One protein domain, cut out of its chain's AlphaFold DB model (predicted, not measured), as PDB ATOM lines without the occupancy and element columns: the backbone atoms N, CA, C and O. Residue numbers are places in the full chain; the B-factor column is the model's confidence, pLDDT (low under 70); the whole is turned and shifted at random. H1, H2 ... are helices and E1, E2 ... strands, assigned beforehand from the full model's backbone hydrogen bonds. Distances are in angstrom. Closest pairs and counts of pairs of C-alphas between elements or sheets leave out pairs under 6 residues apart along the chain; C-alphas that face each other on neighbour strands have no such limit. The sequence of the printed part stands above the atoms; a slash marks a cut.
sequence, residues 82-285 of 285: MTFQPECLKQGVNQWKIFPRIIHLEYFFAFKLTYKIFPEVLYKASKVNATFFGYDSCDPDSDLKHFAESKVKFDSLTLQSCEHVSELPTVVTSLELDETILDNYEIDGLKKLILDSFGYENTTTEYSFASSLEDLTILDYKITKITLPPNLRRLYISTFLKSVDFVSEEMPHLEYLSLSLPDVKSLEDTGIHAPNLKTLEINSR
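AT A GLANCE: This is residues 82 to 285 of the 285 residues of an uncharacterized protein of Candida albicans (strain SC5314 / ATCC MYA-2876) (UniProt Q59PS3). The chain is wound in stacked turns into a long, curved solenoid, and the parallel strands E2, E3, E4, E5, E6, E8, E10, E12 and E13 stand side by side in that order as one wall along its length. On the returning side of the turns lie helices H2, H3 and H4 near one end and loops with the short parallel strands E7, E9 and E11, in that order, farther along; E1 and H1 sit beyond E2 at one end, and H5 is near the other end. The printed part has 204 residues, with five named helices and thirteen named strands in the order E1 H1 E2 H2 H3 E3 H4 E4 E5 E6 E7 E8 E9 E10 E11 E12 H5 E13; the class is mixed, helices and strands. It is compact, with a radius of gyration of the C-alphas of 19.3 A, yet elongated in outline, spanning 61 by 36 by 26 A.

HOW THE PARTS SIT: The largest sheet runs E2, residues 102 to 106; E3, 127 to 133; E4, 154 to 165; E5, 172 to 182; E6, 192 to 197; E8, 215 to 220; E10, 234 to 238; E12, 256 to 261; and E13, 279 to 284. It is twisted, with C-alphas up to 8.2 A off its best plane, and the way across it turns by 85 degrees from edge to edge. E4 bends by 118 degrees at residue 162 and E5 by 127 degrees at residue 179. Parallel neighbours E4 and E5 have N 159 and O 176 within hydrogen-bond range at 2.9 A, and beyond the bends N 165 and O 181 at 2.9 A. At the edges, N 105 of E2 and O 129 of E3 are 2.8 A apart, and N 259 of E12 and O 281 of E13 are 2.8 A apart. H2, residues 107 to 117, is on one face of this sheet at a height over the sheet of 7.8 A, in two layers, that is, with a helix on one face of a sheet; it lies over none of the strands, but only just, with 2 of its C-alphas falling on E2. H3, residues 120 to 124, only grazes the sheet. H4, residues 140 to 149, is on it at a height of 6.5 A and only just over E4, with 3 of its C-alphas falling on that strand. Three strand-helix-strand units, parallel neighbour strands joined through helices, have right-handed crossovers: E2, H2 H3, E3; E3, H4, E4; and E12, H5, E13, where H5 is residues 267 to 270. H1, residues 86 to 96, touches H2 at a steep tilt of 52 degrees, the same way; their closest C-alphas, those of Pro 86 and Thr 114, are 5.4 A apart. In the small sheet of E7, residues 205 to 208, E9, 223 to 227, and E11, 245 to 247, the neighbours are parallel; N 227 of E9 and O 207 of E7 are 2.9 A apart, and N 247 of E11 and O 226 of E9 are 2.8 A apart. E7 is apart from E6 and E8. Every O i to N i+4 pair is within hydrogen-bond range in H1, H3 and H4, and 6 of 7 are in H2; H5 is too short for such a pair.

IN THESE COORDINATES: E1, residues 82 to 84, begins at C-alpha 82, (16.463, 0.388, 41.660), and pairs with no named strand. H1 measures 15.3 A, H2 16.1 A and H4 14.5 A. E3 measures 20.0 A, from C-alpha 127 at (8.325, -9.172, 50.545), and E4 16.6 A. E13, 16.4 A long, ends at C-alpha 284, (-2.936, -33.638, 22.553).

THE WHOLE: The two C-alphas farthest apart, those of Gln 95 and Glu 268, are 61.7 A apart. The printed part has no cut, and no link is long. Its mean pLDDT is 91.2; residues 199 to 204 and residue 285 are under 70.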
ATOM      1  N   MET A  82      15.211  -0.300  41.349       89.42
ATOM      2  CA  MET A  82      16.463   0.388  41.660       89.42
ATOM      3  C   MET A  82      17.448  -0.578  42.308       89.42
ATOM      4  O   MET A  82      17.199  -1.087  43.399       89.42
ATOM      5  N   THR A  83      18.604  -0.735  41.674       91.26
ATOM      6  CA  THR A  83      19.669  -1.606  42.159       91.26
ATOM      7  C   THR A  83      20.575  -0.909  43.180       91.26
ATOM      8  O   THR A  83      21.018   0.233  42.981       91.26
ATOM      9  N   PHE A  84      20.904  -1.612  44.264       93.04
ATOM     10  CA  PHE A  84      21.784  -1.148  45.331       93.04
ATOM     11  C   PHE A  84      22.807  -2.201  45.745       93.04
ATOM     12  O   PHE A  84      22.487  -3.371  45.898       93.04
ATOM     13  N   GLN A  85      24.010  -1.742  46.086       94.67
ATOM     14  CA  GLN A  85      24.868  -2.488  47.006       94.67
ATOM     15  C   GLN A  85      24.307  -2.411  48.436       94.67
ATOM     16  O   GLN A  85      23.766  -1.357  48.811       94.67
ATOM     17  N   PRO A  86      24.486  -3.448  49.275       95.65
ATOM     18  CA  PRO A  86      23.981  -3.461  50.650       95.65
ATOM     19  C   PRO A  86      24.397  -2.250  51.498       95.65
ATOM     20  O   PRO A  86      23.581  -1.693  52.234       95.65
ATOM     21  N   GLU A  87      25.642  -1.782  51.383       95.89
ATOM     22  CA  GLU A  87      26.153  -0.614  52.108       95.89
ATOM     23  C   GLU A  87      25.450   0.673  51.675       95.89
ATOM     24  O   GLU A  87      25.066   1.490  52.517       95.89
ATOM     25  N   CYS A  88      25.257   0.844  50.365       95.17
ATOM     26  CA  CYS A  88      24.567   1.999  49.796       95.17
ATOM     27  C   CYS A  88      23.097   2.020  50.224       95.17
ATOM     28  O   CYS A  88      22.577   3.074  50.599       95.17
ATOM     29  N   LEU A  89      22.440   0.855  50.227       96.62
ATOM     30  CA  LEU A  89      21.071   0.730  50.712       96.62
ATOM     31  C   LEU A  89      20.986   1.088  52.197       96.62
ATOM     32  O   LEU A  89      20.163   1.914  52.586       96.62
ATOM     33  N   LYS A  90      21.889   0.549  53.024       97.65
ATOM     34  CA  LYS A  90      21.965   0.863  54.457       97.65
ATOM     35  C   LYS A  90      22.135   2.360  54.708       97.65
ATOM     36  O   LYS A  90      21.477   2.917  55.586       97.65
ATOM     37  N   GLN A  91      22.983   3.034  53.933       96.92
ATOM     38  CA  GLN A  91      23.135   4.491  53.996       96.92
ATOM     39  C   GLN A  91      21.840   5.215  53.605       96.92
ATOM     40  O   GLN A  91      21.401   6.102  54.339       96.92
ATOM     41  N   GLY A  92      21.193   4.804  52.510       95.65
ATOM     42  CA  GLY A  92      19.921   5.365  52.051       95.65
ATOM     43  C   GLY A  92      18.805   5.233  53.091       95.65
ATOM     44  O   GLY A  92      18.173   6.230  53.447       95.65
ATOM     45  N   VAL A  93      18.617   4.036  53.653       97.28
ATOM     46  CA  VAL A  93      17.647   3.784  54.731       97.28
ATOM     47  C   VAL A  93      17.966   4.638  55.957       97.28
ATOM     48  O   VAL A  93      17.076   5.265  56.529       97.28
ATOM     49  N   ASN A  94      19.238   4.737  56.352       96.94
ATOM     50  CA  ASN A  94      19.638   5.551  57.499       96.94
ATOM     51  C   ASN A  94      19.415   7.049  57.288       96.94
ATOM     52  O   ASN A  94      19.047   7.736  58.246       96.94
ATOM     53  N   GLN A  95      19.621   7.542  56.068       95.73
ATOM     54  CA  GLN A  95      19.426   8.939  55.702       95.73
ATOM     55  C   GLN A  95      17.940   9.308  55.645       95.73
ATOM     56  O   GLN A  95      17.547  10.349  56.170       95.73
ATOM     57  N   TRP A  96      17.112   8.466  55.024       95.55
ATOM     58  CA  TRP A  96      15.706   8.784  54.748       95.55
ATOM     59  C   TRP A  96      14.723   8.222  55.772       95.55
ATOM     60  O   TRP A  96      13.584   8.682  55.829       95.55
ATOM     61  N   LYS A  97      15.162   7.270  56.603       96.20
ATOM     62  CA  LYS A  97      14.331   6.503  57.548       96.20
ATOM     63  C   LYS A  97      13.182   5.760  56.858       96.20
ATOM     64  O   LYS A  97      12.093   5.645  57.411       96.20
ATOM     65  N   ILE A  98      13.439   5.261  55.649       95.39
ATOM     66  CA  ILE A  98      12.492   4.494  54.833       95.39
ATOM     67  C   ILE A  98      13.107   3.120  54.608       95.39
ATOM     68  O   ILE A  98      14.176   3.036  54.013       95.39
ATOM     69  N   PHE A  99      12.456   2.071  55.107       96.40
ATOM     70  CA  PHE A  99      12.840   0.692  54.815       96.40
ATOM     71  C   PHE A  99      12.180   0.228  53.513       96.40
ATOM     72  O   PHE A  99      11.039   0.628  53.251       96.40
ATOM     73  N   PRO A 100      12.853  -0.625  52.724       96.90
ATOM     74  CA  PRO A 100      12.227  -1.257  51.579       96.90
ATOM     75  C   PRO A 100      11.003  -2.073  51.962       96.90
ATOM     76  O   PRO A 100      10.978  -2.738  52.999       96.90
ATOM     77  N   ARG A 101       9.984  -2.018  51.105       96.60
ATOM     78  CA  ARG A 101       8.801  -2.873  51.204       96.60
ATOM     79  C   ARG A 101       9.042  -4.189  50.476       96.60
ATOM     80  O   ARG A 101       8.644  -5.231  50.988       96.60
ATOM     81  N   ILE A 102       9.663  -4.119  49.302       96.34
ATOM     82  CA  ILE A 102       9.986  -5.254  48.440       96.34
ATOM     83  C   ILE A 102      11.497  -5.262  48.218       96.34
ATOM     84  O   ILE A 102      12.091  -4.217  47.944       96.34
ATOM     85  N   ILE A 103      12.102  -6.432  48.386       96.74
ATOM     86  CA  ILE A 103      13.510  -6.684  48.096       96.74
ATOM     87  C   ILE A 103      13.591  -7.790  47.056       96.74
ATOM     88  O   ILE A 103      12.997  -8.850  47.248       96.74
ATOM     89  N   HIS A 104      14.362  -7.548  46.007       96.13
ATOM     90  CA  HIS A 104      14.760  -8.529  45.011       96.13
ATOM     91  C   HIS A 104      16.238  -8.873  45.215       96.13
ATOM     92  O   HIS A 104      17.078  -7.981  45.353       96.13
ATOM     93  N   LEU A 105      16.546 -10.163  45.285       94.80
ATOM     94  CA  LEU A 105      17.895 -10.699  45.403       94.80
ATOM     95  C   LEU A 105      18.159 -11.607  44.214       94.80
ATOM     96  O   LEU A 105      17.449 -12.588  44.019       94.80
ATOM     97  N   GLU A 106      19.201 -11.302  43.462       91.85
ATOM     98  CA  GLU A 106      19.703 -12.180  42.416       91.85
ATOM     99  C   GLU A 106      21.041 -12.763  42.879       91.85
ATOM    100  O   GLU A 106      21.876 -12.036  43.424       91.85
ATOM    101  N   TYR A 107      21.241 -14.061  42.662       92.50
ATOM    102  CA  TYR A 107      22.445 -14.811  43.023       92.50
ATOM    103  C   TYR A 107      22.605 -15.086  44.533       92.50
ATOM    104  O   TYR A 107      22.269 -14.276  45.405       92.50
ATOM    105  N   PHE A 108      23.211 -16.232  44.867       92.51
ATOM    106  CA  PHE A 108      23.532 -16.611  46.255       92.51
ATOM    107  C   PHE A 108      24.384 -15.548  46.966       92.51
ATOM    108  O   PHE A 108      24.239 -15.293  48.168       92.51
ATOM    109  N   PHE A 109      25.283 -14.904  46.220       91.28
ATOM    110  CA  PHE A 109      26.191 -13.900  46.755       91.28
ATOM    111  C   PHE A 109      25.464 -12.653  47.277       91.28
ATOM    112  O   PHE A 109      25.807 -12.169  48.359       91.28
ATOM    113  N   ALA A 110      24.441 -12.150  46.573       93.13
ATOM    114  CA  ALA A 110      23.712 -10.960  47.011       93.13
ATOM    115  C   ALA A 110      23.021 -11.189  48.358       93.13
ATOM    116  O   ALA A 110      23.070 -10.318  49.232       93.13
ATOM    117  N   PHE A 111      22.449 -12.380  48.569       93.57
ATOM    118  CA  PHE A 111      21.888 -12.757  49.865       93.57
ATOM    119  C   PHE A 111      22.970 -12.760  50.952       93.57
ATOM    120  O   PHE A 111      22.833 -12.052  51.951       93.57
ATOM    121  N   LYS A 112      24.076 -13.493  50.747       92.90
ATOM    122  CA  LYS A 112      25.181 -13.599  51.720       92.90
ATOM    123  C   LYS A 112      25.744 -12.230  52.104       92.90
ATOM    124  O   LYS A 112      25.950 -11.941  53.286       92.90
ATOM    125  N   LEU A 113      25.968 -11.367  51.114       93.60
ATOM    126  CA  LEU A 113      26.496 -10.023  51.323       93.60
ATOM    127  C   LEU A 113      25.496  -9.152  52.101       93.60
ATOM    128  O   LEU A 113      25.862  -8.514  53.091       93.60
ATOM    129  N   THR A 114      24.218  -9.182  51.718       95.63
ATOM    130  CA  THR A 114      23.153  -8.444  52.415       95.63
ATOM    131  C   THR A 114      23.005  -8.902  53.859       95.63
ATOM    132  O   THR A 114      22.972  -8.068  54.766       95.63
ATOM    133  N   TYR A 115      22.990 -10.214  54.087       94.23
ATOM    134  CA  TYR A 115      22.901 -10.814  55.412       94.23
ATOM    135  C   TYR A 115      24.073 -10.399  56.311       94.23
ATOM    136  O   TYR A 115      23.895 -10.099  57.490       94.23
ATOM    137  N   LYS A 116      25.279 -10.286  55.746       94.89
ATOM    138  CA  LYS A 116      26.470  -9.832  56.473       94.89
ATOM    139  C   LYS A 116      26.436  -8.339  56.826       94.89
ATOM    140  O   LYS A 116      26.847  -7.958  57.920       94.89
ATOM    141  N   ILE A 117      26.008  -7.476  55.904       96.70
ATOM    142  CA  ILE A 117      26.164  -6.011  56.029       96.70
ATOM    143  C   ILE A 117      24.930  -5.326  56.617       96.70
ATOM    144  O   ILE A 117      25.047  -4.368  57.401       96.70
ATOM    145  N   PHE A 118      23.744  -5.783  56.232       96.38
ATOM    146  CA  PHE A 118      22.477  -5.151  56.573       96.38
ATOM    147  C   PHE A 118      21.344  -6.176  56.784       96.38
ATOM    148  O   PHE A 118      20.281  -6.036  56.188       96.38
ATOM    149  N   PRO A 119      21.515  -7.177  57.672       95.32
ATOM    150  CA  PRO A 119      20.549  -8.272  57.835       95.32
ATOM    151  C   PRO A 119      19.148  -7.791  58.224       95.32
ATOM    152  O   PRO A 119      18.151  -8.360  57.793       95.32
ATOM    153  N   GLU A 120      19.049  -6.706  59.004       96.04
ATOM    154  CA  GLU A 120      17.760  -6.159  59.445       96.04
ATOM    155  C   GLU A 120      16.826  -5.763  58.294       96.04
ATOM    156  O   GLU A 120      15.613  -5.722  58.494       96.04
ATOM    157  N   VAL A 121      17.365  -5.489  57.100       96.74
ATOM    158  CA  VAL A 121      16.558  -5.137  55.928       96.74
ATOM    159  C   VAL A 121      15.731  -6.326  55.437       96.74
ATOM    160  O   VAL A 121      14.574  -6.143  55.070       96.74
ATOM    161  N   LEU A 122      16.276  -7.545  55.533       95.24
ATOM    162  CA  LEU A 122      15.622  -8.784  55.101       95.24
ATOM    163  C   LEU A 122      14.457  -9.166  56.022       95.24
ATOM    164  O   LEU A 122      13.464  -9.720  55.570       95.24
ATOM    165  N   TYR A 123      14.548  -8.831  57.311       94.30
ATOM    166  CA  TYR A 123      13.494  -9.118  58.291       94.30
ATOM    167  C   TYR A 123      12.391  -8.054  58.343       94.30
ATOM    168  O   TYR A 123      11.299  -8.324  58.838       94.30
ATOM    169  N   LYS A 124      12.688  -6.825  57.899       94.75
ATOM    170  CA  LYS A 124      11.745  -5.694  57.920       94.75
ATOM    171  C   LYS A 124      10.983  -5.516  56.611       94.75
ATOM    172  O   LYS A 124       9.935  -4.868  56.625       94.75
ATOM    173  N   ALA A 125      11.499  -6.044  55.504       95.29
ATOM    174  CA  ALA A 125      10.794  -6.025  54.233       95.29
ATOM    175  C   ALA A 125       9.478  -6.807  54.332       95.29
ATOM    176  O   ALA A 125       9.374  -7.810  55.033       95.29
ATOM    177  N   SER A 126       8.453  -6.332  53.624       94.08
ATOM    178  CA  SER A 126       7.170  -7.038  53.538       94.08
ATOM    179  C   SER A 126       7.231  -8.214  52.567       94.08
ATOM    180  O   SER A 126       6.495  -9.178  52.749       94.08
ATOM    181  N   LYS A 127       8.082  -8.122  51.538       95.19
ATOM    182  CA  LYS A 127       8.325  -9.172  50.545       95.19
ATOM    183  C   LYS A 127       9.816  -9.276  50.257       95.19
ATOM    184  O   LYS A 127      10.463  -8.258  50.008       95.19
ATOM    185  N   VAL A 128      10.329 -10.500  50.261       95.73
ATOM    186  CA  VAL A 128      11.690 -10.825  49.832       95.73
ATOM    187  C   VAL A 128      11.576 -11.847  48.713       95.73
ATOM    188  O   VAL A 128      11.085 -12.951  48.937       95.73
ATOM    189  N   ASN A 129      11.993 -11.455  47.517       96.10
ATOM    190  CA  ASN A 129      12.006 -12.285  46.323       96.10
ATOM    191  C   ASN A 129      13.456 -12.632  46.007       96.10
ATOM    192  O   ASN A 129      14.293 -11.729  45.969       96.10
ATOM    193  N   ALA A 130      13.757 -13.906  45.794       95.20
ATOM    194  CA  ALA A 130      15.108 -14.344  45.490       95.20
ATOM    195  C   ALA A 130      15.145 -15.271  44.279       95.20
ATOM    196  O   ALA A 130      14.326 -16.179  44.179       95.20
ATOM    197  N   THR A 131      16.135 -15.063  43.419       95.14
ATOM    198  CA  THR A 131      16.490 -15.961  42.322       95.14
ATOM    199  C   THR A 131      17.926 -16.410  42.524       95.14
ATOM    200  O   THR A 131      18.842 -15.586  42.555       95.14
ATOM    201  N   PHE A 132      18.129 -17.711  42.689       94.81
ATOM    202  CA  PHE A 132      19.435 -18.309  42.912       94.81
ATOM    203  C   PHE A 132      19.768 -19.286  41.794       94.81
ATOM    204  O   PHE A 132      18.949 -20.130  41.438       94.81
ATOM    205  N   PHE A 133      20.986 -19.186  41.275       94.49
ATOM    206  CA  PHE A 133      21.481 -20.064  40.229       94.49
ATOM    207  C   PHE A 133      22.561 -20.973  40.812       94.49
ATOM    208  O   PHE A 133      23.454 -20.515  41.530       94.49
ATOM    209  N   GLY A 134      22.481 -22.268  40.517       92.20
ATOM    210  CA  GLY A 134      23.369 -23.269  41.097       92.20
ATOM    211  C   GLY A 134      24.831 -23.054  40.721       92.20
ATOM    212  O   GLY A 134      25.708 -23.262  41.553       92.20
ATOM    213  N   TYR A 135      25.108 -22.528  39.523       90.49
ATOM    214  CA  TYR A 135      26.474 -22.252  39.067       90.49
ATOM    215  C   TYR A 135      27.194 -21.138  39.851       90.49
ATOM    216  O   TYR A 135      28.416 -21.025  39.750       90.49
ATOM    217  N   ASP A 136      26.480 -20.332  40.647       87.41
ATOM    218  CA  ASP A 136      27.086 -19.305  41.513       87.41
ATOM    219  C   ASP A 136      27.493 -19.828  42.890       87.41
ATOM    220  O   ASP A 136      28.080 -19.094  43.694       87.41
ATOM    221  N   SER A 137      27.169 -21.085  43.190       85.50
ATOM    222  CA  SER A 137      27.577 -21.744  44.419       85.50
ATOM    223  C   SER A 137      28.450 -22.958  44.124       85.50
ATOM    224  O   SER A 137      28.229 -23.710  43.184       85.50
ATOM    225  N   CYS A 138      29.465 -23.165  44.964       84.82
ATOM    226  CA  CYS A 138      30.217 -24.420  44.959       84.82
ATOM    227  C   CYS A 138      29.393 -25.585  45.532       84.82
ATOM    228  O   CYS A 138      29.744 -26.734  45.291       84.82
ATOM    229  N   ASP A 139      28.360 -25.279  46.323       89.84
ATOM    230  CA  ASP A 139      27.455 -26.237  46.955       89.84
ATOM    231  C   ASP A 139      26.101 -25.542  47.239       89.84
ATOM    232  O   ASP A 139      25.897 -24.983  48.328       89.84
ATOM    233  N   PRO A 140      25.193 -25.502  46.241       88.21
ATOM    234  CA  PRO A 140      23.891 -24.850  46.374       88.21
ATOM    235  C   PRO A 140      23.060 -25.392  47.545       88.21
ATOM    236  O   PRO A 140      22.433 -24.613  48.262       88.21
ATOM    237  N   ASP A 141      23.082 -26.707  47.778       88.95
ATOM    238  CA  ASP A 141      22.330 -27.360  48.856       88.95
ATOM    239  C   ASP A 141      22.848 -26.932  50.238       88.95
ATOM    240  O   ASP A 141      22.063 -26.566  51.117       88.95
ATOM    241  N   SER A 142      24.172 -26.883  50.430       90.06
ATOM    242  CA  SER A 142      24.752 -26.370  51.677       90.06
ATOM    243  C   SER A 142      24.426 -24.892  51.912       90.06
ATOM    244  O   SER A 142      24.217 -24.489  53.060       90.06
ATOM    245  N   ASP A 143      24.403 -24.069  50.864       90.56
ATOM    246  CA  ASP A 143      24.041 -22.657  50.995       90.56
ATOM    247  C   ASP A 143      22.568 -22.477  51.377       90.56
ATOM    248  O   ASP A 143      22.255 -21.671  52.257       90.56
ATOM    249  N   LEU A 144      21.665 -23.254  50.773       90.47
ATOM    250  CA  LEU A 144      20.234 -23.215  51.082       90.47
ATOM    251  C   LEU A 144      19.940 -23.677  52.512       90.47
ATOM    252  O   LEU A 144      19.158 -23.019  53.203       90.47
ATOM    253  N   LYS A 145      20.634 -24.711  53.005       89.14
ATOM    254  CA  LYS A 145      20.583 -25.115  54.423       89.14
ATOM    255  C   LYS A 145      20.979 -23.970  55.343       89.14
ATOM    256  O   LYS A 145      20.260 -23.643  56.284       89.14
ATOM    257  N   HIS A 146      22.079 -23.289  55.032       88.19
ATOM    258  CA  HIS A 146      22.499 -22.132  55.817       88.19
ATOM    259  C   HIS A 146      21.475 -20.984  55.755       88.19
ATOM    260  O   HIS A 146      21.246 -20.273  56.737       88.19
ATOM    261  N   PHE A 147      20.807 -20.797  54.617       90.24
ATOM    262  CA  PHE A 147      19.757 -19.790  54.489       90.24
ATOM    263  C   PHE A 147      18.498 -20.165  55.276       90.24
ATOM    264  O   PHE A 147      17.866 -19.271  55.844       90.24
ATOM    265  N   ALA A 148      18.158 -21.449  55.393       87.81
ATOM    266  CA  ALA A 148      17.072 -21.910  56.255       87.81
ATOM    267  C   ALA A 148      17.326 -21.555  57.734       87.81
ATOM    268  O   ALA A 148      16.428 -21.056  58.421       87.81
ATOM    269  N   GLU A 149      18.576 -21.656  58.201       88.73
ATOM    270  CA  GLU A 149      18.975 -21.238  59.556       88.73
ATOM    271  C   GLU A 149      18.796 -19.729  59.804       88.73
ATOM    272  O   GLU A 149      18.576 -19.298  60.942       88.73
ATOM    273  N   SER A 150      18.853 -18.910  58.748       89.07
ATOM    274  CA  SER A 150      18.751 -17.448  58.846       89.07
ATOM    275  C   SER A 150      17.361 -16.950  59.269       89.07
ATOM    276  O   SER A 150      17.231 -15.805  59.718       89.07
ATOM    277  N   LYS A 151      16.321 -17.790  59.136       87.75
ATOM    278  CA  LYS A 151      14.902 -17.471  59.399       87.75
ATOM    279  C   LYS A 151      14.347 -16.298  58.580       87.75
ATOM    280  O   LYS A 151      13.349 -15.687  58.974       87.75
ATOM    281  N   VAL A 152      14.988 -15.946  57.465       91.07
ATOM    282  CA  VAL A 152      14.429 -14.989  56.503       91.07
ATOM    283  C   VAL A 152      13.195 -15.615  55.852       91.07
ATOM    284  O   VAL A 152      13.216 -16.778  55.458       91.07
ATOM    285  N   LYS A 153      12.103 -14.847  55.774       90.69
ATOM    286  CA  LYS A 153      10.875 -15.269  55.093       90.69
ATOM    287  C   LYS A 153      10.918 -14.791  53.651       90.69
ATOM    288  O   LYS A 153      11.019 -13.587  53.423       90.69
ATOM    289  N   PHE A 154      10.803 -15.717  52.712       92.73
ATOM    290  CA  PHE A 154      10.735 -15.414  51.294       92.73
ATOM    291  C   PHE A 154       9.271 -15.383  50.846       92.73
ATOM    292  O   PHE A 154       8.448 -16.199  51.255       92.73
ATOM    293  N   ASP A 155       8.928 -14.399  50.022       94.53
ATOM    294  CA  ASP A 155       7.635 -14.376  49.337       94.53
ATOM    295  C   ASP A 155       7.745 -15.223  48.065       94.53
ATOM    296  O   ASP A 155       6.974 -16.157  47.871       94.53
ATOM    297  N   SER A 156       8.787 -14.981  47.267       95.57
ATOM    298  CA  SER A 156       9.107 -15.780  46.085       95.57
ATOM    299  C   SER A 156      10.539 -16.300  46.140       95.57
ATOM    300  O   SER A 156      11.457 -15.543  46.462       95.57
ATOM    301  N   LEU A 157      10.733 -17.566  45.787       96.06
ATOM    302  CA  LEU A 157      12.044 -18.178  45.609       96.06
ATOM    303  C   LEU A 157      12.090 -18.893  44.257       96.06
ATOM    304  O   LEU A 157      11.228 -19.716  43.971       96.06
ATOM    305  N   THR A 158      13.099 -18.589  43.453       96.16
ATOM    306  CA  THR A 158      13.392 -19.271  42.192       96.16
ATOM    307  C   THR A 158      14.764 -19.920  42.307       96.16
ATOM    308  O   THR A 158      15.735 -19.238  42.635       96.16
ATOM    309  N   LEU A 159      14.851 -21.224  42.052       95.28
ATOM    310  CA  LEU A 159      16.103 -21.978  42.021       95.28
ATOM    311  C   LEU A 159      16.339 -22.489  40.605       95.28
ATOM    312  O   LEU A 159      15.491 -23.199  40.073       95.28
ATOM    313  N   GLN A 160      17.474 -22.131  40.010       94.64
ATOM    314  CA  GLN A 160      17.848 -22.553  38.661       94.64
ATOM    315  C   GLN A 160      19.106 -23.411  38.696       94.64
ATOM    316  O   GLN A 160      20.089 -23.024  39.329       94.64
ATOM    317  N   SER A 161      19.085 -24.560  38.023       93.09
ATOM    318  CA  SER A 161      20.219 -25.479  37.871       93.09
ATOM    319  C   SER A 161      20.946 -25.781  39.195       93.09
ATOM    320  O   SER A 161      22.173 -25.866  39.230       93.09
ATOM    321  N   CYS A 162      20.212 -25.899  40.309       90.82
ATOM    322  CA  CYS A 162      20.767 -26.237  41.629       90.82
ATOM    323  C   CYS A 162      20.934 -27.753  41.828       90.82
ATOM    324  O   CYS A 162      21.307 -28.184  42.916       90.82
ATOM    325  N   GLU A 163      20.666 -28.545  40.786       87.84
ATOM    326  CA  GLU A 163      20.714 -30.006  40.773       87.84
ATOM    327  C   GLU A 163      19.758 -30.626  41.802       87.84
ATOM    328  O   GLU A 163      18.588 -30.855  41.498       87.84
ATOM    329  N   HIS A 164      20.234 -30.881  43.018       88.88
ATOM    330  CA  HIS A 164      19.495 -31.550  44.078       88.88
ATOM    331  C   HIS A 164      19.498 -30.709  45.352       88.88
ATOM    332  O   HIS A 164      20.559 -30.382  45.883       88.88
ATOM    333  N   VAL A 165      18.313 -30.428  45.887       89.80
ATOM    334  CA  VAL A 165      18.128 -29.626  47.098       89.80
ATOM    335  C   VAL A 165      17.307 -30.409  48.117       89.80
ATOM    336  O   VAL A 165      16.180 -30.826  47.864       89.80
ATOM    337  N   SER A 166      17.878 -30.582  49.301       88.63
ATOM    338  CA  SER A 166      17.276 -31.364  50.385       88.63
ATOM    339  C   SER A 166      16.466 -30.521  51.370       88.63
ATOM    340  O   SER A 166      15.546 -31.022  52.013       88.63
ATOM    341  N   GLU A 167      16.773 -29.227  51.485       85.48
ATOM    342  CA  GLU A 167      16.095 -28.323  52.411       85.48
ATOM    343  C   GLU A 167      15.939 -26.923  51.813       85.48
ATOM    344  O   GLU A 167      16.850 -26.386  51.182       85.48
ATOM    345  N   LEU A 168      14.774 -26.314  52.040       87.60
ATOM    346  CA  LEU A 168      14.465 -24.951  51.620       87.60
ATOM    347  C   LEU A 168      14.297 -24.020  52.826       87.60
ATOM    348  O   LEU A 168      13.902 -24.463  53.908       87.60
ATOM    349  N   PRO A 169      14.504 -22.703  52.645       77.69
ATOM    350  CA  PRO A 169      14.111 -21.714  53.637       77.69
ATOM    351  C   PRO A 169      12.632 -21.860  54.034       77.69
ATOM    352  O   PRO A 169      11.758 -21.981  53.183       77.69
ATOM    353  N   THR A 170      12.342 -21.816  55.339       71.68
ATOM    354  CA  THR A 170      11.091 -22.336  55.935       71.68
ATOM    355  C   THR A 170       9.793 -21.658  55.482       71.68
ATOM    356  O   THR A 170       8.717 -22.185  55.734       71.68
ATOM    357  N   VAL A 171       9.843 -20.466  54.886       72.63
ATOM    358  CA  VAL A 171       8.631 -19.764  54.444       72.63
ATOM    359  C   VAL A 171       8.850 -19.270  53.030       72.63
ATOM    360  O   VAL A 171       9.564 -18.289  52.840       72.63
ATOM    361  N   VAL A 172       8.226 -19.957  52.075       82.86
ATOM    362  CA  VAL A 172       8.138 -19.583  50.662       82.86
ATOM    363  C   VAL A 172       6.668 -19.693  50.269       82.86
ATOM    364  O   VAL A 172       6.069 -20.753  50.439       82.86
ATOM    365  N   THR A 173       6.054 -18.615  49.773       92.06
ATOM    366  CA  THR A 173       4.660 -18.674  49.287       92.06
ATOM    367  C   THR A 173       4.595 -19.018  47.800       92.06
ATOM    368  O   THR A 173       3.641 -19.668  47.368       92.06
ATOM    369  N   SER A 174       5.622 -18.651  47.034       96.50
ATOM    370  CA  SER A 174       5.791 -18.985  45.620       96.50
ATOM    371  C   SER A 174       7.171 -19.580  45.367       96.50
ATOM    372  O   SER A 174       8.178 -18.921  45.619       96.50
ATOM    373  N   LEU A 175       7.214 -20.802  44.848       96.35
ATOM    374  CA  LEU A 175       8.447 -21.502  44.506       96.35
ATOM    375  C   LEU A 175       8.484 -21.808  43.009       96.35
ATOM    376  O   LEU A 175       7.504 -22.288  42.442       96.35
ATOM    377  N   GLU A 176       9.625 -21.555  42.390       96.48
ATOM    378  CA  GLU A 176       9.926 -21.950  41.019       96.48
ATOM    379  C   GLU A 176      11.238 -22.724  41.005       96.48
ATOM    380  O   GLU A 176      12.236 -22.282  41.575       96.48
ATOM    381  N   LEU A 177      11.217 -23.900  40.394       95.09
ATOM    382  CA  LEU A 177      12.364 -24.784  40.272       95.09
ATOM    383  C   LEU A 177      12.609 -25.033  38.794       95.09
ATOM    384  O   LEU A 177      11.754 -25.614  38.135       95.09
ATOM    385  N   ASP A 178      13.766 -24.612  38.308       93.98
ATOM    386  CA  ASP A 178      14.250 -24.860  36.955       93.98
ATOM    387  C   ASP A 178      15.506 -25.727  37.047       93.98
ATOM    388  O   ASP A 178      16.415 -25.426  37.828       93.98
ATOM    389  N   GLU A 179      15.533 -26.854  36.338       91.00
ATOM    390  CA  GLU A 179      16.626 -27.839  36.384       91.00
ATOM    391  C   GLU A 179      17.061 -28.194  37.830       91.00
ATOM    392  O   GLU A 179      18.243 -28.381  38.128       91.00
ATOM    393  N   THR A 180      16.097 -28.241  38.756       90.93
ATOM    394  CA  THR A 180      16.329 -28.414  40.199       90.93
ATOM    395  C   THR A 180      15.306 -29.380  40.794       90.93
ATOM    396  O   THR A 180      14.100 -29.208  40.621       90.93
ATOM    397  N   ILE A 181      15.780 -30.384  41.534       89.01
ATOM    398  CA  ILE A 181      14.964 -31.436  42.156       89.01
ATOM    399  C   ILE A 181      14.961 -31.256  43.677       89.01
ATOM    400  O   ILE A 181      16.002 -30.962  44.265       89.01
ATOM    401  N   LEU A 182      13.799 -31.459  44.308       89.32
ATOM    402  CA  LEU A 182      13.672 -31.503  45.766       89.32
ATOM    403  C   LEU A 182      13.471 -32.927  46.273       89.32
ATOM    404  O   LEU A 182      12.777 -33.718  45.637       89.32
ATOM    405  N   ASP A 183      13.961 -33.194  47.484       86.32
ATOM    406  CA  ASP A 183      13.618 -34.412  48.234       86.32
ATOM    407  C   ASP A 183      12.120 -34.484  48.575       86.32
ATOM    408  O   ASP A 183      11.526 -35.563  48.618       86.32
ATOM    409  N   ASN A 184      11.504 -33.331  48.857       88.14
ATOM    410  CA  ASN A 184      10.107 -33.241  49.258       88.14
ATOM    411  C   ASN A 184       9.448 -31.955  48.736       88.14
ATOM    412  O   ASN A 184       9.957 -30.854  48.940       88.14
ATOM    413  N   TYR A 185       8.271 -32.103  48.127       90.84
ATOM    414  CA  TYR A 185       7.449 -31.005  47.615       90.84
ATOM    415  C   TYR A 185       6.284 -30.627  48.559       90.84
ATOM    416  O   TYR A 185       5.540 -29.680  48.290       90.84
ATOM    417  N   GLU A 186       6.122 -31.318  49.695       90.38
ATOM    418  CA  GLU A 186       5.162 -30.986  50.758       90.38
ATOM    419  C   GLU A 186       5.668 -29.832  51.643       90.38
ATOM    420  O   GLU A 186       6.053 -30.011  52.799       90.38
ATOM    421  N   ILE A 187       5.674 -28.621  51.086       89.62
ATOM    422  CA  ILE A 187       6.157 -27.409  51.760       89.62
ATOM    423  C   ILE A 187       4.979 -26.672  52.412       89.62
ATOM    424  O   ILE A 187       4.047 -26.240  51.728       89.62
ATOM    425  N   ASP A 188       5.022 -26.502  53.737       87.61
ATOM    426  CA  ASP A 188       3.958 -25.820  54.483       87.61
ATOM    427  C   ASP A 188       3.820 -24.343  54.075       87.61
ATOM    428  O   ASP A 188       4.799 -23.613  53.917       87.61
ATOM    429  N   GLY A 189       2.577 -23.893  53.901       89.41
ATOM    430  CA  GLY A 189       2.254 -22.526  53.492       89.41
ATOM    431  C   GLY A 189       2.516 -22.194  52.017       89.41
ATOM    432  O   GLY A 189       2.143 -21.096  51.592       89.41
ATOM    433  N   LEU A 190       3.083 -23.113  51.223       94.07
ATOM    434  CA  LEU A 190       3.311 -22.902  49.795       94.07
ATOM    435  C   LEU A 190       1.974 -22.748  49.057       94.07
ATOM    436  O   LEU A 190       1.054 -23.551  49.234       94.07
ATOM    437  N   LYS A 191       1.863 -21.692  48.244       95.87
ATOM    438  CA  LYS A 191       0.658 -21.328  47.482       95.87
ATOM    439  C   LYS A 191       0.817 -21.516  45.985       95.87
ATOM    440  O   LYS A 191      -0.156 -21.890  45.332       95.87
ATOM    441  N   LYS A 192       2.018 -21.287  45.462       97.41
ATOM    442  CA  LYS A 192       2.338 -21.443  44.047       97.41
ATOM    443  C   LYS A 192       3.602 -22.273  43.870       97.41
ATOM    444  O   LYS A 192       4.598 -21.994  44.531       97.41
ATOM    445  N   LEU A 193       3.558 -23.242  42.960       96.74
ATOM    446  CA  LEU A 193       4.702 -24.059  42.572       96.74
ATOM    447  C   LEU A 193       4.809 -24.140  41.048       96.74
ATOM    448  O   LEU A 193       3.837 -24.477  40.370       96.74
ATOM    449  N   ILE A 194       5.999 -23.857  40.529       96.69
ATOM    450  CA  ILE A 194       6.374 -24.090  39.136       96.69
ATOM    451  C   ILE A 194       7.544 -25.070  39.129       96.69
ATOM    452  O   ILE A 194       8.562 -24.816  39.769       96.69
ATOM    453  N   LEU A 195       7.381 -26.179  38.419       94.41
ATOM    454  CA  LEU A 195       8.431 -27.153  38.151       94.41
ATOM    455  C   LEU A 195       8.760 -27.101  36.665       94.41
ATOM    456  O   LEU A 195       7.884 -27.386  35.849       94.41
ATOM    457  N   ASP A 196       9.996 -26.761  36.332       92.89
ATOM    458  CA  ASP A 196      10.559 -26.872  34.994       92.89
ATOM    459  C   ASP A 196      11.761 -27.815  35.038       92.89
ATOM    460  O   ASP A 196      12.779 -27.568  35.682       92.89
ATOM    461  N   SER A 197      11.593 -29.009  34.486       83.76
ATOM    462  CA  SER A 197      12.566 -30.089  34.594       83.76
ATOM    463  C   SER A 197      12.718 -30.776  33.250       83.76
ATOM    464  O   SER A 197      11.940 -31.650  32.860       83.76
ATOM    465  N   PHE A 198      13.786 -30.411  32.545       72.18
ATOM    466  CA  PHE A 198      14.186 -31.060  31.307       72.18
ATOM    467  C   PHE A 198      15.183 -32.179  31.609       72.18
ATOM    468  O   PHE A 198      16.330 -31.946  31.978       72.18
ATOM    469  N   GLY A 199      14.771 -33.433  31.433       65.43
ATOM    470  CA  GLY A 199      15.692 -34.561  31.521       65.43
ATOM    471  C   GLY A 199      15.238 -35.742  30.676       65.43
ATOM    472  O   GLY A 199      14.060 -36.082  30.653       65.43
ATOM    473  N   TYR A 200      16.188 -36.383  29.992       54.60
ATOM    474  CA  TYR A 200      15.937 -37.535  29.111       54.60
ATOM    475  C   TYR A 200      15.974 -38.889  29.833       54.60
ATOM    476  O   TYR A 200      15.843 -39.934  29.197       54.60
ATOM    477  N   GLU A 201      16.211 -38.905  31.144       60.26
ATOM    478  CA  GLU A 201      16.327 -40.163  31.874       60.26
ATOM    479  C   GLU A 201      14.968 -40.842  32.048       60.26
ATOM    480  O   GLU A 201      13.967 -40.210  32.370       60.26
ATOM    481  N   ASN A 202      14.958 -42.169  31.903       57.47
ATOM    482  CA  ASN A 202      13.759 -43.003  32.007       57.47
ATOM    483  C   ASN A 202      13.181 -43.117  33.427       57.47
ATOM    484  O   ASN A 202      12.260 -43.915  33.633       57.47
ATOM    485  N   THR A 203      13.692 -42.357  34.396       68.94
ATOM    486  CA  THR A 203      13.211 -42.384  35.776       68.94
ATOM    487  C   THR A 203      11.742 -41.975  35.836       68.94
ATOM    488  O   THR A 203      11.259 -41.174  35.036       68.94
ATOM    489  N   THR A 204      11.010 -42.603  36.743       67.95
ATOM    490  CA  THR A 204       9.616 -42.284  37.049       67.95
ATOM    491  C   THR A 204       9.595 -41.396  38.276       67.95
ATOM    492  O   THR A 204      10.185 -41.774  39.290       67.95
ATOM    493  N   THR A 205       8.917 -40.255  38.193       79.49
ATOM    494  CA  THR A 205       8.742 -39.361  39.340       79.49
ATOM    495  C   THR A 205       7.277 -39.355  39.760       79.49
ATOM    496  O   THR A 205       6.379 -39.163  38.929       79.49
ATOM    497  N   GLU A 206       7.046 -39.599  41.050       85.90
ATOM    498  CA  GLU A 206       5.752 -39.403  41.697       85.90
ATOM    499  C   GLU A 206       5.789 -38.086  42.467       85.90
ATOM    500  O   GLU A 206       6.726 -37.847  43.229       85.90
ATOM    501  N   TYR A 207       4.770 -37.249  42.284       89.40
ATOM    502  CA  TYR A 207       4.657 -35.992  43.013       89.40
ATOM    503  C   TYR A 207       3.481 -36.002  43.987       89.40
ATOM    504  O   TYR A 207       2.363 -36.389  43.637       89.40
ATOM    505  N   SER A 208       3.749 -35.497  45.187       90.86
ATOM    506  CA  SER A 208       2.764 -35.166  46.215       90.86
ATOM    507  C   SER A 208       3.053 -33.765  46.731       90.86
ATOM    508  O   SER A 208       4.209 -33.353  46.818       90.86
ATOM    509  N   PHE A 209       1.999 -33.024  47.056       93.38
ATOM    510  CA  PHE A 209       2.095 -31.610  47.396       93.38
ATOM    511  C   PHE A 209       1.286 -31.291  48.648       93.38
ATOM    512  O   PHE A 209       0.277 -31.935  48.942       93.38
ATOM    513  N   ALA A 210       1.687 -30.233  49.353       91.19
ATOM    514  CA  ALA A 210       0.941 -29.737  50.500       91.19
ATOM    515  C   ALA A 210      -0.464 -29.264  50.093       91.19
ATOM    516  O   ALA A 210      -0.671 -28.655  49.039       91.19
ATOM    517  N   SER A 211      -1.442 -29.468  50.977       92.91
ATOM    518  CA  SER A 211      -2.837 -29.082  50.733       92.91
ATOM    519  C   SER A 211      -3.046 -27.570  50.610       92.91
ATOM    520  O   SER A 211      -4.101 -27.145  50.148       92.91
ATOM    521  N   SER A 212      -2.075 -26.744  51.011       94.35
ATOM    522  CA  SER A 212      -2.147 -25.286  50.904       94.35
ATOM    523  C   SER A 212      -2.008 -24.755  49.478       94.35
ATOM    524  O   SER A 212      -2.329 -23.581  49.275       94.35
ATOM    525  N   LEU A 213      -1.530 -25.582  48.538       95.92
ATOM    526  CA  LEU A 213      -1.188 -25.193  47.174       95.92
ATOM    527  C   LEU A 213      -2.435 -24.815  46.360       95.92
ATOM    528  O   LEU A 213      -3.421 -25.550  46.327       95.92
ATOM    529  N   GLU A 214      -2.376 -23.664  45.690       97.58
ATOM    530  CA  GLU A 214      -3.479 -23.089  44.909       97.58
ATOM    531  C   GLU A 214      -3.148 -22.992  43.410       97.58
ATOM    532  O   GLU A 214      -4.059 -22.980  42.581       97.58
ATOM    533  N   ASP A 215      -1.868 -22.922  43.049       98.23
ATOM    534  CA  ASP A 215      -1.393 -22.780  41.670       98.23
ATOM    535  C   ASP A 215      -0.214 -23.736  41.435       98.23
ATOM    536  O   ASP A 215       0.804 -23.656  42.127       98.23
ATOM    537  N   LEU A 216      -0.379 -24.670  40.498       97.65
ATOM    538  CA  LEU A 216       0.619 -25.681  40.159       97.65
ATOM    539  C   LEU A 216       0.868 -25.697  38.653       97.65
ATOM    540  O   LEU A 216      -0.052 -25.893  37.858       97.65
ATOM    541  N   THR A 217       2.131 -25.531  38.274       97.29
ATOM    542  CA  THR A 217       2.625 -25.649  36.901       97.29
ATOM    543  C   THR A 217       3.716 -26.710  36.868       97.29
ATOM    544  O   THR A 217       4.669 -26.625  37.639       97.29
ATOM    545  N   ILE A 218       3.592 -27.697  35.982       93.89
ATOM    546  CA  ILE A 218       4.603 -28.739  35.788       93.89
ATOM    547  C   ILE A 218       4.959 -28.856  34.305       93.89
ATOM    548  O   ILE A 218       4.118 -29.186  33.467       93.89
ATOM    549  N   LEU A 219       6.230 -28.624  34.008       91.97
ATOM    550  CA  LEU A 219       6.910 -28.863  32.745       91.97
ATOM    551  C   LEU A 219       7.939 -29.977  32.991       91.97
ATOM    552  O   LEU A 219       9.091 -29.710  33.298       91.97
ATOM    553  N   ASP A 220       7.512 -31.240  32.933       84.74
ATOM    554  CA  ASP A 220       8.382 -32.375  33.275       84.74
ATOM    555  C   ASP A 220       8.119 -33.581  32.367       84.74
ATOM    556  O   ASP A 220       6.992 -34.054  32.218       84.74
ATOM    557  N   TYR A 221       9.175 -34.123  31.764       81.62
ATOM    558  CA  TYR A 221       9.100 -35.286  30.875       81.62
ATOM    559  C   TYR A 221       9.128 -36.632  31.613       81.62
ATOM    560  O   TYR A 221       8.842 -37.668  31.010       81.62
ATOM    561  N   LYS A 222       9.471 -36.633  32.906       79.34
ATOM    562  CA  LYS A 222       9.662 -37.833  33.739       79.34
ATOM    563  C   LYS A 222       8.427 -38.216  34.553       79.34
ATOM    564  O   LYS A 222       8.382 -39.305  35.136       79.34
ATOM    565  N   ILE A 223       7.435 -37.336  34.597       84.23
ATOM    566  CA  ILE A 223       6.253 -37.486  35.434       84.23
ATOM    567  C   ILE A 223       5.411 -38.693  35.028       84.23
ATOM    568  O   ILE A 223       5.064 -38.875  33.863       84.23
ATOM    569  N   THR A 224       5.086 -39.532  36.009       85.96
ATOM    570  CA  THR A 224       4.226 -40.706  35.795       85.96
ATOM    571  C   THR A 224       3.005 -40.719  36.687       85.96
ATOM    572  O   THR A 224       2.007 -41.333  36.323       85.96
ATOM    573  N   LYS A 225       3.069 -40.056  37.843       91.40
ATOM    574  CA  LYS A 225       1.959 -40.009  38.786       91.40
ATOM    575  C   LYS A 225       1.949 -38.704  39.566       91.40
ATOM    576  O   LYS A 225       2.995 -38.256  40.033       91.40
ATOM    577  N   ILE A 226       0.765 -38.130  39.741       93.52
ATOM    578  CA  ILE A 226       0.556 -36.942  40.567       93.52
ATOM    579  C   ILE A 226      -0.587 -37.183  41.540       93.52
ATOM    580  O   ILE A 226      -1.696 -37.513  41.122       93.52
ATOM    581  N   THR A 227      -0.339 -36.909  42.817       94.85
ATOM    582  CA  THR A 227      -1.399 -36.705  43.806       94.85
ATOM    583  C   THR A 227      -1.713 -35.213  43.899       94.85
ATOM    584  O   THR A 227      -0.897 -34.426  44.379       94.85
ATOM    585  N   LEU A 228      -2.882 -34.802  43.403       95.39
ATOM    586  CA  LEU A 228      -3.274 -33.392  43.337       95.39
ATOM    587  C   LEU A 228      -3.831 -32.901  44.688       95.39
ATOM    588  O   LEU A 228      -4.735 -33.538  45.234       95.39
ATOM    589  N   PRO A 229      -3.360 -31.758  45.227       94.18
ATOM    590  CA  PRO A 229      -3.913 -31.202  46.455       94.18
ATOM    591  C   PRO A 229      -5.319 -30.605  46.236       94.18
ATOM    592  O   PRO A 229      -5.601 -30.028  45.182       94.18
ATOM    593  N   PRO A 230      -6.208 -30.677  47.246       93.28
ATOM    594  CA  PRO A 230      -7.636 -30.373  47.086       93.28
ATOM    595  C   PRO A 230      -7.957 -28.882  46.880       93.28
ATOM    596  O   PRO A 230      -9.023 -28.544  46.366       93.28
ATOM    597  N   ASN A 231      -7.055 -27.977  47.275       95.56
ATOM    598  CA  ASN A 231      -7.273 -26.526  47.200       95.56
ATOM    599  C   ASN A 231      -6.751 -25.884  45.905       95.56
ATOM    600  O   ASN A 231      -6.779 -24.655  45.788       95.56
ATOM    601  N   LEU A 232      -6.302 -26.681  44.928       97.52
ATOM    602  CA  LEU A 232      -5.843 -26.148  43.649       97.52
ATOM    603  C   LEU A 232      -6.942 -25.348  42.960       97.52
ATOM    604  O   LEU A 232      -8.070 -25.806  42.801       97.52
ATOM    605  N   ARG A 233      -6.562 -24.160  42.498       98.12
ATOM    606  CA  ARG A 233      -7.370 -23.265  41.669       98.12
ATOM    607  C   ARG A 233      -6.909 -23.264  40.224       98.12
ATOM    608  O   ARG A 233      -7.730 -23.070  39.325       98.12
ATOM    609  N   ARG A 234      -5.608 -23.465  40.006       98.47
ATOM    610  CA  ARG A 234      -4.969 -23.513  38.694       98.47
ATOM    611  C   ARG A 234      -4.050 -24.716  38.606       98.47
ATOM    612  O   ARG A 234      -3.211 -24.910  39.481       98.47
ATOM    613  N   LEU A 235      -4.211 -25.483  37.536       97.78
ATOM    614  CA  LEU A 235      -3.338 -26.593  37.201       97.78
ATOM    615  C   LEU A 235      -2.918 -26.492  35.737       97.78
ATOM    616  O   LEU A 235      -3.767 -26.476  34.844       97.78
ATOM    617  N   TYR A 236      -1.610 -26.454  35.510       96.77
ATOM    618  CA  TYR A 236      -1.004 -26.574  34.195       96.77
ATOM    619  C   TYR A 236       0.000 -27.723  34.191       96.77
ATOM    620  O   TYR A 236       0.913 -27.747  35.015       96.77
ATOM    621  N   ILE A 237      -0.145 -28.668  33.264       94.10
ATOM    622  CA  ILE A 237       0.806 -29.773  33.105       94.10
ATOM    623  C   ILE A 237       1.132 -29.951  31.629       94.10
ATOM    624  O   ILE A 237       0.231 -30.047  30.795       94.10
ATOM    625  N   SER A 238       2.420 -30.052  31.316       91.87
ATOM    626  CA  SER A 238       2.917 -30.377  29.983       91.87
ATOM    627  C   SER A 238       3.949 -31.498  30.064       91.87
ATOM    628  O   SER A 238       5.008 -31.334  30.666       91.87
ATOM    629  N   THR A 239       3.650 -32.635  29.437       88.15
ATOM    630  CA  THR A 239       4.589 -33.750  29.255       88.15
ATOM    631  C   THR A 239       4.324 -34.467  27.931       88.15
ATOM    632  O   THR A 239       3.231 -34.364  27.379       88.15
ATOM    633  N   PHE A 240       5.315 -35.170  27.375       80.99
ATOM    634  CA  PHE A 240       5.178 -35.823  26.062       80.99
ATOM    635  C   PHE A 240       5.688 -37.265  25.982       80.99
ATOM    636  O   PHE A 240       5.479 -37.911  24.960       80.99
ATOM    637  N   LEU A 241       6.383 -37.781  27.002       77.79
ATOM    638  CA  LEU A 241       6.990 -39.119  26.917       77.79
ATOM    639  C   LEU A 241       6.082 -40.235  27.431       77.79
ATOM    640  O   LEU A 241       6.181 -41.364  26.950       77.79
ATOM    641  N   LYS A 242       5.264 -39.955  28.448       78.72
ATOM    642  CA  LYS A 242       4.537 -40.975  29.208       78.72
ATOM    643  C   LYS A 242       3.135 -40.491  29.565       78.72
ATOM    644  O   LYS A 242       2.898 -39.291  29.703       78.72
ATOM    645  N   SER A 243       2.227 -41.445  29.744       85.29
ATOM    646  CA  SER A 243       0.932 -41.211  30.378       85.29
ATOM    647  C   SER A 243       1.135 -40.769  31.830       85.29
ATOM    648  O   SER A 243       2.074 -41.219  32.493       85.29
ATOM    649  N   VAL A 244       0.231 -39.930  32.330       89.37
ATOM    650  CA  VAL A 244       0.242 -39.455  33.719       89.37
ATOM    651  C   VAL A 244      -0.963 -40.027  34.447       89.37
ATOM    652  O   VAL A 244      -2.095 -39.825  34.012       89.37
ATOM    653  N   ASP A 245      -0.713 -40.734  35.546       91.29
ATOM    654  CA  ASP A 245      -1.747 -41.188  36.475       91.29
ATOM    655  C   ASP A 245      -2.097 -40.065  37.460       91.29
ATOM    656  O   ASP A 245      -1.233 -39.553  38.181       91.29
ATOM    657  N   PHE A 246      -3.364 -39.667  37.486       93.49
ATOM    658  CA  PHE A 246      -3.867 -38.613  38.359       93.49
ATOM    659  C   PHE A 246      -4.603 -39.224  39.546       93.49
ATOM    660  O   PHE A 246      -5.620 -39.895  39.394       93.49
ATOM    661  N   VAL A 247      -4.119 -38.932  40.749       93.43
ATOM    662  CA  VAL A 247      -4.813 -39.242  41.997       93.43
ATOM    663  C   VAL A 247      -5.369 -37.943  42.559       93.43
ATOM    664  O   VAL A 247      -4.625 -37.075  43.015       93.43
ATOM    665  N   SER A 248      -6.687 -37.799  42.530       90.00
ATOM    666  CA  SER A 248      -7.379 -36.623  43.055       90.00
ATOM    667  C   SER A 248      -8.695 -37.005  43.716       90.00
ATOM    668  O   SER A 248      -9.400 -37.899  43.247       90.00
ATOM    669  N   GLU A 249      -9.052 -36.282  44.773       90.11
ATOM    670  CA  GLU A 249     -10.434 -36.211  45.254       90.11
ATOM    671  C   GLU A 249     -11.248 -35.233  44.381       90.11
ATOM    672  O   GLU A 249     -10.760 -34.718  43.373       90.11
ATOM    673  N   GLU A 250     -12.500 -34.958  44.751       94.32
ATOM    674  CA  GLU A 250     -13.246 -33.849  44.152       94.32
ATOM    675  C   GLU A 250     -12.491 -32.528  44.374       94.32
ATOM    676  O   GLU A 250     -12.078 -32.212  45.489       94.32
ATOM    677  N   MET A 251     -12.319 -31.748  43.306       96.11
ATOM    678  CA  MET A 251     -11.552 -30.503  43.293       96.11
ATOM    679  C   MET A 251     -12.501 -29.298  43.162       96.11
ATOM    680  O   MET A 251     -12.610 -28.702  42.086       96.11
ATOM    681  N   PRO A 252     -13.223 -28.904  44.232       95.89
ATOM    682  CA  PRO A 252     -14.247 -27.861  44.160       95.89
ATOM    683  C   PRO A 252     -13.670 -26.466  43.899       95.89
ATOM    684  O   PRO A 252     -14.407 -25.562  43.512       95.89
ATOM    685  N   HIS A 253     -12.371 -26.269  44.125       97.46
ATOM    686  CA  HIS A 253     -11.703 -24.982  43.952       97.46
ATOM    687  C   HIS A 253     -11.028 -24.818  42.590       97.46
ATOM    688  O   HIS A 253     -10.637 -23.696  42.266       97.46
ATOM    689  N   LEU A 254     -10.928 -25.885  41.787       98.18
ATOM    690  CA  LEU A 254     -10.228 -25.852  40.509       98.18
ATOM    691  C   LEU A 254     -11.043 -25.066  39.479       98.18
ATOM    692  O   LEU A 254     -12.127 -25.477  39.071       98.18
ATOM    693  N   GLU A 255     -10.509 -23.919  39.060       98.23
ATOM    694  CA  GLU A 255     -11.152 -23.003  38.113       98.23
ATOM    695  C   GLU A 255     -10.498 -23.070  36.725       98.23
ATOM    696  O   GLU A 255     -11.176 -22.838  35.721       98.23
ATOM    697  N   TYR A 256      -9.204 -23.396  36.661       98.52
ATOM    698  CA  TYR A 256      -8.417 -23.418  35.428       98.52
ATOM    699  C   TYR A 256      -7.609 -24.710  35.333       98.52
ATOM    700  O   TYR A 256      -6.796 -24.999  36.211       98.52
ATOM    701  N   LEU A 257      -7.810 -25.448  34.246       97.56
ATOM    702  CA  LEU A 257      -7.096 -26.681  33.949       97.56
ATOM    703  C   LEU A 257      -6.566 -26.626  32.519       97.56
ATOM    704  O   LEU A 257      -7.342 -26.462  31.577       97.56
ATOM    705  N   SER A 258      -5.255 -26.768  32.358       97.23
ATOM    706  CA  SER A 258      -4.612 -26.833  31.050       97.23
ATOM    707  C   SER A 258      -3.629 -28.001  31.012       97.23
ATOM    708  O   SER A 258      -2.702 -28.087  31.815       97.23
ATOM    709  N   LEU A 259      -3.879 -28.947  30.112       95.12
ATOM    710  CA  LEU A 259      -3.161 -30.211  30.016       95.12
ATOM    711  C   LEU A 259      -2.603 -30.372  28.606       95.12
ATOM    712  O   LEU A 259      -3.345 -30.335  27.628       95.12
ATOM    713  N   SER A 260      -1.294 -30.568  28.496       93.25
ATOM    714  CA  SER A 260      -0.626 -30.952  27.254       93.25
ATOM    715  C   SER A 260       0.028 -32.316  27.449       93.25
ATOM    716  O   SER A 260       1.143 -32.385  27.956       93.25
ATOM    717  N   LEU A 261      -0.695 -33.392  27.127       91.29
ATOM    718  CA  LEU A 261      -0.335 -34.777  27.466       91.29
ATOM    719  C   LEU A 261      -0.555 -35.704  26.252       91.29
ATOM    720  O   LEU A 261      -1.468 -35.438  25.465       91.29
ATOM    721  N   PRO A 262       0.216 -36.800  26.101       88.42
ATOM    722  CA  PRO A 262       0.117 -37.682  24.932       88.42
ATOM    723  C   PRO A 262      -1.188 -38.499  24.889       88.42
ATOM    724  O   PRO A 262      -1.770 -38.696  23.822       88.42
ATOM    725  N   ASP A 263      -1.684 -38.939  26.051       86.80
ATOM    726  CA  ASP A 263      -2.796 -39.900  26.145       86.80
ATOM    727  C   ASP A 263      -4.122 -39.296  26.635       86.80
ATOM    728  O   ASP A 263      -5.107 -40.017  26.772       86.80
ATOM    729  N   VAL A 264      -4.176 -37.983  26.878       89.85
ATOM    730  CA  VAL A 264      -5.378 -37.295  27.377       89.85
ATOM    731  C   VAL A 264      -6.032 -36.512  26.244       89.85
ATOM    732  O   VAL A 264      -5.442 -35.590  25.681       89.85
ATOM    733  N   LYS A 265      -7.270 -36.876  25.906       89.56
ATOM    734  CA  LYS A 265      -8.087 -36.232  24.864       89.56
ATOM    735  C   LYS A 265      -9.295 -35.517  25.442       89.56
ATOM    736  O   LYS A 265      -9.784 -34.567  24.831       89.56
ATOM    737  N   SER A 266      -9.777 -35.964  26.593       91.02
ATOM    738  CA  SER A 266     -10.879 -35.339  27.311       91.02
ATOM    739  C   SER A 266     -10.608 -35.297  28.815       91.02
ATOM    740  O   SER A 266      -9.649 -35.881  29.314       91.02
ATOM    741  N   LEU A 267     -11.438 -34.554  29.550       89.81
ATOM    742  CA  LEU A 267     -11.295 -34.431  31.002       89.81
ATOM    743  C   LEU A 267     -11.509 -35.783  31.696       89.81
ATOM    744  O   LEU A 267     -10.839 -36.086  32.678       89.81
ATOM    745  N   GLU A 268     -12.406 -36.615  31.165       90.79
ATOM    746  CA  GLU A 268     -12.734 -37.932  31.710       90.79
ATOM    747  C   GLU A 268     -11.525 -38.875  31.734       90.79
ATOM    748  O   GLU A 268     -11.413 -39.675  32.662       90.79
ATOM    749  N   ASP A 269     -10.594 -38.736  30.781       89.66
ATOM    750  CA  ASP A 269      -9.360 -39.535  30.719       89.66
ATOM    751  C   ASP A 269      -8.464 -39.318  31.952       89.66
ATOM    752  O   ASP A 269      -7.641 -40.167  32.284       89.66
ATOM    753  N   THR A 270      -8.625 -38.184  32.642       91.36
ATOM    754  CA  THR A 270      -7.829 -37.822  33.824       91.36
ATOM    755  C   THR A 270      -8.443 -38.297  35.137       91.36
ATOM    756  O   THR A 270      -7.771 -38.275  36.160       91.36
ATOM    757  N   GLY A 271      -9.732 -38.655  35.160       92.12
ATOM    758  CA  GLY A 271     -10.459 -38.925  36.407       92.12
ATOM    759  C   GLY A 271     -10.675 -37.706  37.323       92.12
ATOM    760  O   GLY A 271     -11.264 -37.856  38.394       92.12
ATOM    761  N   ILE A 272     -10.253 -36.500  36.921       94.30
ATOM    762  CA  ILE A 272     -10.411 -35.273  37.712       94.30
ATOM    763  C   ILE A 272     -11.883 -34.845  37.730       94.30
ATOM    764  O   ILE A 272     -12.489 -34.582  36.689       94.30
ATOM    765  N   HIS A 273     -12.447 -34.690  38.929       94.84
ATOM    766  CA  HIS A 273     -13.793 -34.154  39.130       94.84
ATOM    767  C   HIS A 273     -13.732 -32.714  39.664       94.84
ATOM    768  O   HIS A 273     -13.522 -32.495  40.857       94.84
ATOM    769  N   ALA A 274     -13.928 -31.728  38.784       95.93
ATOM    770  CA  ALA A 274     -13.837 -30.297  39.095       95.93
ATOM    771  C   ALA A 274     -15.158 -29.561  38.772       95.93
ATOM    772  O   ALA A 274     -15.323 -29.045  37.664       95.93
ATOM    773  N   PRO A 275     -16.121 -29.488  39.710       95.10
ATOM    774  CA  PRO A 275     -17.469 -28.969  39.438       95.10
ATOM    775  C   PRO A 275     -17.521 -27.468  39.106       95.10
ATOM    776  O   PRO A 275     -18.486 -27.013  38.496       95.10
ATOM    777  N   ASN A 276     -16.502 -26.695  39.496       95.97
ATOM    778  CA  ASN A 276     -16.439 -25.240  39.304       95.97
ATOM    779  C   ASN A 276     -15.448 -24.810  38.207       95.97
ATOM    780  O   ASN A 276     -15.030 -23.648  38.170       95.97
ATOM    781  N   LEU A 277     -15.075 -25.731  37.311       97.29
ATOM    782  CA  LEU A 277     -14.124 -25.463  36.238       97.29
ATOM    783  C   LEU A 277     -14.665 -24.397  35.269       97.29
ATOM    784  O   LEU A 277     -15.761 -24.525  34.725       97.29
ATOM    785  N   LYS A 278     -13.885 -23.334  35.040       97.66
ATOM    786  CA  LYS A 278     -14.234 -22.212  34.146       97.66
ATOM    787  C   LYS A 278     -13.484 -22.272  32.824       97.66
ATOM    788  O   LYS A 278     -13.999 -21.814  31.805       97.66
ATOM    789  N   THR A 279     -12.262 -22.794  32.842       97.50
ATOM    790  CA  THR A 279     -11.407 -22.911  31.661       97.50
ATOM    791  C   THR A 279     -10.787 -24.296  31.621       97.50
ATOM    792  O   THR A 279     -10.164 -24.726  32.590       97.50
ATOM    793  N   LEU A 280     -10.965 -24.964  30.482       96.60
ATOM    794  CA  LEU A 280     -10.358 -26.244  30.163       96.60
ATOM    795  C   LEU A 280      -9.619 -26.113  28.834       96.60
ATOM    796  O   LEU A 280     -10.229 -25.786  27.818       96.60
ATOM    797  N   GLU A 281      -8.331 -26.412  28.848       96.49
ATOM    798  CA  GLU A 281      -7.510 -26.536  27.650       96.49
ATOM    799  C   GLU A 281      -6.871 -27.922  27.643       96.49
ATOM    800  O   GLU A 281      -6.180 -28.302  28.584       96.49
ATOM    801  N   ILE A 282      -7.109 -28.695  26.589       94.15
ATOM    802  CA  ILE A 282      -6.468 -29.995  26.401       94.15
ATOM    803  C   ILE A 282      -5.790 -29.961  25.042       94.15
ATOM    804  O   ILE A 282      -6.449 -29.859  24.007       94.15
ATOM    805  N   ASN A 283      -4.466 -30.041  25.055       90.21
ATOM    806  CA  ASN A 283      -3.645 -30.151  23.864       90.21
ATOM    807  C   ASN A 283      -3.097 -31.574  23.802       90.21
ATOM    808  O   ASN A 283      -2.198 -31.934  24.558       90.21
ATOM    809  N   SER A 284      -3.611 -32.381  22.882       77.10
ATOM    810  CA  SER A 284      -2.936 -33.638  22.553       77.10
ATOM    811  C   SER A 284      -1.639 -33.311  21.809       77.10
ATOM    812  O   SER A 284      -1.645 -32.495  20.880       77.10
ATOM    813  N   ARG A 285      -0.526 -33.898  22.252       67.81
ATOM    814  CA  ARG A 285       0.772 -33.812  21.572       67.81
ATOM    815  C   ARG A 285       1.195 -35.170  21.049       67.81
ATOM    816  O   ARG A 285       1.046 -36.150  21.805       67.81
TER     817      ARG A 285